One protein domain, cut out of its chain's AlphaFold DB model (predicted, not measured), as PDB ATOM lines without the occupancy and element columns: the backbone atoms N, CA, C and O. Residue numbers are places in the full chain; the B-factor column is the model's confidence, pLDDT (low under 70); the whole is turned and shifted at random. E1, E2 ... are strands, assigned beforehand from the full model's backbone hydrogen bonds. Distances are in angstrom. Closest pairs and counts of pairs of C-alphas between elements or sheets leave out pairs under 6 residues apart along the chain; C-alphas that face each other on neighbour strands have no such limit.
ATOM      1  N   LYS A 151     -67.646   6.350   8.671       91.25
ATOM      2  CA  LYS A 151     -67.906   4.963   8.278       91.25
ATOM      3  C   LYS A 151     -69.411   4.723   8.157       91.25
ATOM      4  O   LYS A 151     -70.124   4.867   9.146       91.25
ATOM      5  N   ALA A 152     -69.866   4.249   6.996       88.38
ATOM      6  CA  ALA A 152     -71.287   4.050   6.666       88.38
ATOM      7  C   ALA A 152     -72.057   3.052   7.563       88.38
ATOM      8  O   ALA A 152     -73.285   3.027   7.549       88.38
ATOM      9  N   PHE A 153     -71.360   2.204   8.325       91.12
ATOM     10  CA  PHE A 153     -71.981   1.178   9.178       91.12
ATOM     11  C   PHE A 153     -72.403   1.700  10.560       91.12
ATOM     12  O   PHE A 153     -73.128   1.010  11.286       91.12
ATOM     13  N   TYR A 154     -71.958   2.902  10.925       93.94
ATOM     14  CA  TYR A 154     -72.251   3.519  12.210       93.94
ATOM     15  C   TYR A 154     -73.316   4.598  12.065       93.94
ATOM     16  O   TYR A 154     -73.346   5.339  11.086       93.94
ATOM     17  N   SER A 155     -74.184   4.677  13.068       94.56
ATOM     18  CA  SER A 155     -75.088   5.797  13.263       94.56
ATOM     19  C   SER A 155     -74.382   6.813  14.147       94.56
ATOM     20  O   SER A 155     -74.066   6.519  15.304       94.56
ATOM     21  N   TYR A 156     -74.133   7.988  13.582       95.25
ATOM     22  CA  TYR A 156     -73.586   9.136  14.296       95.25
ATOM     23  C   TYR A 156     -74.721   9.990  14.865       95.25
ATOM     24  O   TYR A 156     -75.885   9.827  14.495       95.25
ATOM     25  N   GLU A 157     -74.376  10.882  15.786       96.06
ATOM     26  CA  GLU A 157     -75.314  11.860  16.331       96.06
ATOM     27  C   GLU A 157     -75.526  12.990  15.318       96.06
ATOM     28  O   GLU A 157     -74.557  13.572  14.827       96.06
ATOM     29  N   GLU A 158     -76.783  13.301  15.008       95.69
ATOM     30  CA  GLU A 158     -77.137  14.437  14.156       95.69
ATOM     31  C   GLU A 158     -76.812  15.754  14.873       95.69
ATOM     32  O   GLU A 158     -77.021  15.904  16.079       95.69
ATOM     33  N   GLY A 159     -76.263  16.705  14.125       95.94
ATOM     34  CA  GLY A 159     -75.830  18.000  14.621       95.94
ATOM     35  C   GLY A 159     -76.401  19.137  13.789       95.94
ATOM     36  O   GLY A 159     -76.421  19.065  12.563       95.94
ATOM     37  N   LEU A 160     -76.825  20.195  14.473       96.88
ATOM     38  CA  LEU A 160     -77.207  21.474  13.886       96.88
ATOM     39  C   LEU A 160     -76.375  22.559  14.564       96.88
ATOM     40  O   LEU A 160     -76.380  22.658  15.793       96.88
ATOM     41  N   VAL A 161     -75.646  23.335  13.769       96.94
ATOM     42  CA  VAL A 161     -74.863  24.478  14.242       96.94
ATOM     43  C   VAL A 161     -75.321  25.719  13.491       96.94
ATOM     44  O   VAL A 161     -75.377  25.724  12.263       96.94
ATOM     45  N   GLU A 162     -75.675  26.761  14.237       97.25
ATOM     46  CA  GLU A 162     -76.062  28.061  13.690       97.25
ATOM     47  C   GLU A 162     -74.865  29.010  13.792       97.25
ATOM     48  O   GLU A 162     -74.382  29.277  14.893       97.25
ATOM     49  N   ASP A 163     -74.391  29.516  12.652       96.00
ATOM     50  CA  ASP A 163     -73.342  30.534  12.583       96.00
ATOM     51  C   ASP A 163     -73.867  31.757  11.819       96.00
ATOM     52  O   ASP A 163     -73.996  31.784  10.588       96.00
ATOM     53  N   GLY A 164     -74.289  32.766  12.584       95.88
ATOM     54  CA  GLY A 164     -74.955  33.953  12.057       95.88
ATOM     55  C   GLY A 164     -76.279  33.623  11.359       95.88
ATOM     56  O   GLY A 164     -77.276  33.323  12.008       95.88
ATOM     57  N   ALA A 165     -76.301  33.739  10.028       96.88
ATOM     58  CA  ALA A 165     -77.479  33.462   9.197       96.88
ATOM     59  C   ALA A 165     -77.421  32.097   8.488       96.88
ATOM     60  O   ALA A 165     -78.353  31.751   7.757       96.88
ATOM     61  N   GLN A 166     -76.331  31.345   8.654       96.44
ATOM     62  CA  GLN A 166     -76.152  30.031   8.043       96.44
ATOM     63  C   GLN A 166     -76.408  28.937   9.079       96.44
ATOM     64  O   GLN A 166     -75.956  29.017  10.219       96.44
ATOM     65  N   ILE A 167     -77.158  27.915   8.671       96.31
ATOM     66  CA  ILE A 167     -77.432  26.733   9.486       96.31
ATOM     67  C   ILE A 167     -76.706  25.566   8.833       96.31
ATOM     68  O   ILE A 167     -76.997  25.210   7.689       96.31
ATOM     69  N   TYR A 168     -75.766  24.979   9.563       96.19
ATOM     70  CA  TYR A 168     -75.031  23.798   9.144       96.19
ATOM     71  C   TYR A 168     -75.675  22.567   9.770       96.19
ATOM     72  O   TYR A 168     -75.682  22.402  10.990       96.19
ATOM     73  N   GLU A 169     -76.227  21.705   8.922       97.00
ATOM     74  CA  GLU A 169     -76.817  20.427   9.314       97.00
ATOM     75  C   GLU A 169     -75.870  19.283   8.932       97.00
ATOM     76  O   GLU A 169     -75.328  19.234   7.820       97.00
ATOM     77  N   GLY A 170     -75.644  18.361   9.864       96.06
ATOM     78  CA  GLY A 170     -74.623  17.344   9.699       96.06
ATOM     79  C   GLY A 170     -74.631  16.245  10.751       96.06
ATOM     80  O   GLY A 170     -75.610  16.008  11.454       96.06
ATOM     81  N   MET A 171     -73.501  15.555  10.844       96.06
ATOM     82  CA  MET A 171     -73.259  14.436  11.743       96.06
ATOM     83  C   MET A 171     -71.994  14.701  12.557       96.06
ATOM     84  O   MET A 171     -70.956  15.043  11.994       96.06
ATOM     85  N   TRP A 172     -72.046  14.501  13.870       96.62
ATOM     86  CA  TRP A 172     -70.868  14.601  14.730       96.62
ATOM     87  C   TRP A 172     -70.033  13.323  14.651       96.62
ATOM     88  O   TRP A 172     -70.446  12.267  15.136       96.62
ATOM     89  N   VAL A 173     -68.840  13.426  14.068       95.81
ATOM     90  CA  VAL A 173     -67.913  12.303  13.888       95.81
ATOM     91  C   VAL A 173     -66.761  12.424  14.894       95.81
ATOM     92  O   VAL A 173     -66.101  13.467  14.918       95.81
ATOM     93  N   PRO A 174     -66.497  11.394  15.723       95.31
ATOM     94  CA  PRO A 174     -65.351  11.384  16.628       95.31
ATOM     95  C   PRO A 174     -64.030  11.488  15.860       95.31
ATOM     96  O   PRO A 174     -63.822  10.778  14.876       95.31
ATOM     97  N   SER A 175     -63.128  12.341  16.334       92.94
ATOM     98  CA  SER A 175     -61.802  12.542  15.763       92.94
ATOM     99  C   SER A 175     -60.750  12.659  16.862       92.94
ATOM    100  O   SER A 175     -60.970  13.279  17.906       92.94
ATOM    101  N   THR A 176     -59.587  12.055  16.630       89.06
ATOM    102  CA  THR A 176     -58.514  11.934  17.623       89.06
ATOM    103  C   THR A 176     -57.683  13.202  17.794       89.06
ATOM    104  O   THR A 176     -56.916  13.285  18.749       89.06
ATOM    105  N   ARG A 177     -57.817  14.192  16.895       87.38
ATOM    106  CA  ARG A 177     -56.948  15.379  16.906       87.38
ATOM    107  C   ARG A 177     -57.514  16.598  16.173       87.38
ATOM    108  O   ARG A 177     -56.801  17.267  15.434       87.38
ATOM    109  N   SER A 178     -58.803  16.874  16.341       88.31
ATOM    110  CA  SER A 178     -59.471  17.966  15.612       88.31
ATOM    111  C   SER A 178     -59.791  19.197  16.453       88.31
ATOM    112  O   SER A 178     -60.324  20.160  15.913       88.31
ATOM    113  N   GLY A 179     -59.500  19.179  17.755       88.81
ATOM    114  CA  GLY A 179     -59.667  20.367  18.587       88.81
ATOM    115  C   GLY A 179     -58.659  21.472  18.238       88.81
ATOM    116  O   GLY A 179     -57.618  21.188  17.643       88.81
ATOM    117  N   PRO A 180     -58.902  22.720  18.675       89.12
ATOM    118  CA  PRO A 180     -58.014  23.859  18.414       89.12
ATOM    119  C   PRO A 180     -56.588  23.671  18.961       89.12
ATOM    120  O   PRO A 180     -55.642  24.229  18.419       89.12
ATOM    121  N   ALA A 181     -56.419  22.849  20.002       90.88
ATOM    122  CA  ALA A 181     -55.119  22.456  20.550       90.88
ATOM    123  C   ALA A 181     -54.713  21.010  20.180       90.88
ATOM    124  O   ALA A 181     -53.838  20.422  20.811       90.88
ATOM    125  N   GLY A 182     -55.365  20.405  19.180       89.44
ATOM    126  CA  GLY A 182     -55.190  18.991  18.839       89.44
ATOM    127  C   GLY A 182     -55.827  18.039  19.855       89.44
ATOM    128  O   GLY A 182     -55.340  16.930  20.050       89.44
ATOM    129  N   GLU A 183     -56.893  18.473  20.524       93.00
ATOM    130  CA  GLU A 183     -57.624  17.661  21.497       93.00
ATOM    131  C   GLU A 183     -58.552  16.641  20.819       93.00
ATOM    132  O   GLU A 183     -59.010  16.827  19.682       93.00
ATOM    133  N   TYR A 184     -58.858  15.570  21.559       92.56
ATOM    134  CA  TYR A 184     -59.897  14.608  21.202       92.56
ATOM    135  C   TYR A 184     -61.261  15.284  21.277       92.56
ATOM    136  O   TYR A 184     -61.589  15.940  22.263       92.56
ATOM    137  N   GLY A 185     -62.071  15.092  20.248       94.19
ATOM    138  CA  GLY A 185     -63.437  15.580  20.246       94.19
ATOM    139  C   GLY A 185     -64.142  15.150  18.983       94.19
ATOM    140  O   GLY A 185     -63.846  14.096  18.419       94.19
ATOM    141  N   CYS A 186     -65.103  15.943  18.548       95.50
ATOM    142  CA  CYS A 186     -65.988  15.552  17.468       95.50
ATOM    143  C   CYS A 186     -66.144  16.717  16.510       95.50
ATOM    144  O   CYS A 186     -66.336  17.851  16.942       95.50
ATOM    145  N   VAL A 187     -66.050  16.416  15.223       95.94
ATOM    146  CA  VAL A 187     -66.163  17.392  14.141       95.94
ATOM    147  C   VAL A 187     -67.504  17.200  13.464       95.94
ATOM    148  O   VAL A 187     -67.928  16.060  13.247       95.94
ATOM    149  N   LEU A 188     -68.179  18.296  13.141       96.44
ATOM    150  CA  LEU A 188     -69.407  18.230  12.368       96.44
ATOM    151  C   LEU A 188     -69.053  17.975  10.897       96.44
ATOM    152  O   LEU A 188     -68.345  18.752  10.264       96.44
ATOM    153  N   TRP A 189     -69.542  16.872  10.348       95.88
ATOM    154  CA  TRP A 189     -69.495  16.577   8.920       95.88
ATOM    155  C   TRP A 189     -70.826  16.947   8.293       95.88
ATOM    156  O   TRP A 189     -71.868  16.564   8.819       95.88
ATOM    157  N   THR A 190     -70.812  17.654   7.169       95.19
ATOM    158  CA  THR A 190     -72.051  17.968   6.445       95.19
ATOM    159  C   THR A 190     -72.748  16.689   5.975       95.19
ATOM    160  O   THR A 190     -72.111  15.652   5.774       95.19
ATOM    161  N   LEU A 191     -74.071  16.741   5.787       90.19
ATOM    162  CA  LEU A 191     -74.872  15.608   5.285       90.19
ATOM    163  C   LEU A 191     -74.394  15.067   3.928       90.19
ATOM    164  O   LEU A 191     -74.596  13.890   3.630       90.19
ATOM    165  N   ASP A 192     -73.718  15.895   3.132       88.62
ATOM    166  CA  ASP A 192     -73.096  15.472   1.877       88.62
ATOM    167  C   ASP A 192     -71.895  14.535   2.101       88.62
ATOM    168  O   ASP A 192     -71.450  13.861   1.170       88.62
ATOM    169  N   GLY A 193     -71.372  14.469   3.332       78.00
ATOM    170  CA  GLY A 193     -70.350  13.525   3.785       78.00
ATOM    171  C   GLY A 193     -68.980  13.711   3.137       78.00
ATOM    172  O   GLY A 193     -68.115  12.850   3.293       78.00
ATOM    173  N   ARG A 194     -68.782  14.798   2.382       83.88
ATOM    174  CA  ARG A 194     -67.550  15.048   1.626       83.88
ATOM    175  C   ARG A 194     -66.544  15.893   2.383       83.88
ATOM    176  O   ARG A 194     -65.352  15.669   2.211       83.88
ATOM    177  N   GLU A 195     -67.013  16.827   3.204       88.94
ATOM    178  CA  GLU A 195     -66.147  17.827   3.821       88.94
ATOM    179  C   GLU A 195     -66.436  17.943   5.327       88.94
ATOM    180  O   GLU A 195     -67.595  18.127   5.726       88.94
ATOM    181  N   PRO A 196     -65.405  17.803   6.180       92.69
ATOM    182  CA  PRO A 196     -65.505  18.166   7.584       92.69
ATOM    183  C   PRO A 196     -65.619  19.686   7.705       92.69
ATOM    184  O   PRO A 196     -64.950  20.426   6.986       92.69
ATOM    185  N   THR A 197     -66.456  20.151   8.623       94.19
ATOM    186  CA  THR A 197     -66.552  21.579   8.950       94.19
ATOM    187  C   THR A 197     -65.536  21.958  10.030       94.19
ATOM    188  O   THR A 197     -64.924  21.095  10.658       94.19
ATOM    189  N   GLU A 198     -65.373  23.256  10.278       94.00
ATOM    190  CA  GLU A 198     -64.522  23.771  11.361       94.00
ATOM    191  C   GLU A 198     -65.183  23.651  12.746       94.00
ATOM    192  O   GLU A 198     -64.539  23.866  13.773       94.00
ATOM    193  N   PHE A 199     -66.467  23.276  12.799       95.75
ATOM    194  CA  PHE A 199     -67.194  23.155  14.054       95.75
ATOM    195  C   PHE A 199     -66.745  21.920  14.827       95.75
ATOM    196  O   PHE A 199     -66.841  20.780  14.358       95.75
ATOM    197  N   TRP A 200     -66.312  22.162  16.061       95.69
ATOM    198  CA  TRP A 200     -65.793  21.147  16.962       95.69
ATOM    199  C   TRP A 200     -66.508  21.175  18.311       95.69
ATOM    200  O   TRP A 200     -66.885  22.234  18.815       95.69
ATOM    201  N   ARG A 201     -66.651  20.000  18.932       96.06
ATOM    202  CA  ARG A 201     -67.115  19.865  20.317       96.06
ATOM    203  C   ARG A 201     -66.286  18.844  21.106       96.06
ATOM    204  O   ARG A 201     -65.849  17.849  20.526       96.06
ATOM    205  N   PRO A 202     -66.130  19.028  22.430       96.00
ATOM    206  CA  PRO A 202     -65.295  18.157  23.262       96.00
ATOM    207  C   PRO A 202     -65.902  16.774  23.517       96.00
ATOM    208  O   PRO A 202     -65.175  15.823  23.781       96.00
ATOM    209  N   GLN A 203     -67.231  16.638  23.467       94.75
ATOM    210  CA  GLN A 203     -67.915  15.368  23.717       94.75
ATOM    211  C   GLN A 203     -68.990  15.103  22.667       94.75
ATOM    212  O   GLN A 203     -69.753  15.999  22.309       94.75
ATOM    213  N   CYS A 204     -69.068  13.856  22.209       93.25
ATOM    214  CA  CYS A 204     -70.163  13.337  21.402       93.25
ATOM    215  C   CYS A 204     -70.626  11.984  21.918       93.25
ATOM    216  O   CYS A 204     -69.893  11.294  22.624       93.25
ATOM    217  N   SER A 205     -71.847  11.609  21.543       95.06
ATOM    218  CA  SER A 205     -72.323  10.247  21.742       95.06
ATOM    219  C   SER A 205     -71.441   9.256  20.984       95.06
ATOM    220  O   SER A 205     -71.069   9.501  19.833       95.06
ATOM    221  N   ASP A 206     -71.151   8.118  21.613       94.06
ATOM    222  CA  ASP A 206     -70.432   7.032  20.956       94.06
ATOM    223  C   ASP A 206     -71.218   6.527  19.733       94.06
ATOM    224  O   ASP A 206     -72.441   6.337  19.811       94.06
ATOM    225  N   PRO A 207     -70.544   6.284  18.594       94.19
ATOM    226  CA  PRO A 207     -71.203   5.818  17.387       94.19
ATOM    227  C   PRO A 207     -71.821   4.441  17.627       94.19
ATOM    228  O   PRO A 207     -71.145   3.479  17.999       94.19
TER     229      PRO A 207
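AT A GLANCE: This is residues 151 to 207 of the 269 residues of an uncharacterized protein of Catenaria anguillulae PL171 (UniProt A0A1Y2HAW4). This is a single four-stranded antiparallel sheet, strongly twisted and curled like part of a barrel, left open between its edge strands E1 and E4. The long hairpin of E1 and E2 makes one side of it, and E2 bends midway and continues beside E3, with the shorter E4 as the last strand. The printed part has 57 residues, with no named helix and four named strands that follow the chain as E1, E2, E3, E4, which is also their order across the sheet. The class is all strand, with 29 of the 57 printed residues in strands. The whole is compact and rounded, with a radius of gyration of the C-alphas of 10.9 A and spans of 30 by 29 by 19 A.

IN THESE COORDINATES: Begin with the longest strand by residues, E2, residues 166 to 175: find C-alpha 166 at (-76.152, 30.031, 8.043), from where it runs 23.9 A to C-alpha 175. Before it in the chain is E1, residues 157 to 163, which starts at C-alpha 157, at (-75.314, 11.860, 16.331), and is 19.1 A long. After E2 look for E3, residues 185 to 190, 16.4 A long. E4, residues 196 to 201, is 12.9 A long and ends at C-alpha 201, at (-67.115, 19.865, 20.317).

HOW THE PARTS SIT: The four strands form a meander, each the antiparallel neighbour of the one before. Look first at E2, an inner strand, which bends by 63 degrees at residue 171. Its residues 166 to 172 face E1, in a hairpin whose directions stand at 136 degrees; the C-alphas of 158 and 171, which face each other, are 4.6 A apart, and N 161 and O 168 are within hydrogen-bond range at 2.9 A. Its residues 170 to 175 face E3, again a hairpin, at 134 degrees; here N 171 and O 189 are 2.8 A apart. E3 and E4 make the third hairpin, at 143 degrees, with N 186 and O 201 at 2.8 A. Now compare the edge strands: the closest C-alphas of E1 and E4, those of Val 161 and Phe 199, are 7.8 A apart. From edge to edge the strands' lines turn by 83 degrees and the way across the sheet turns by 105 degrees.

THE WHOLE: The two C-alphas farthest apart, those of Phe 153 and Gly 164, are 33.0 A apart, while those of the first and last printed residues, Lys 151 and Pro 207, are 9.7 A apart. The printed part has no cut. The links E1 to E2 and E3 to E4 are tight, and E2 to E3, with 9 residues, is short. The mean pLDDT of the printed part is 93.5, and no printed residue is under 70.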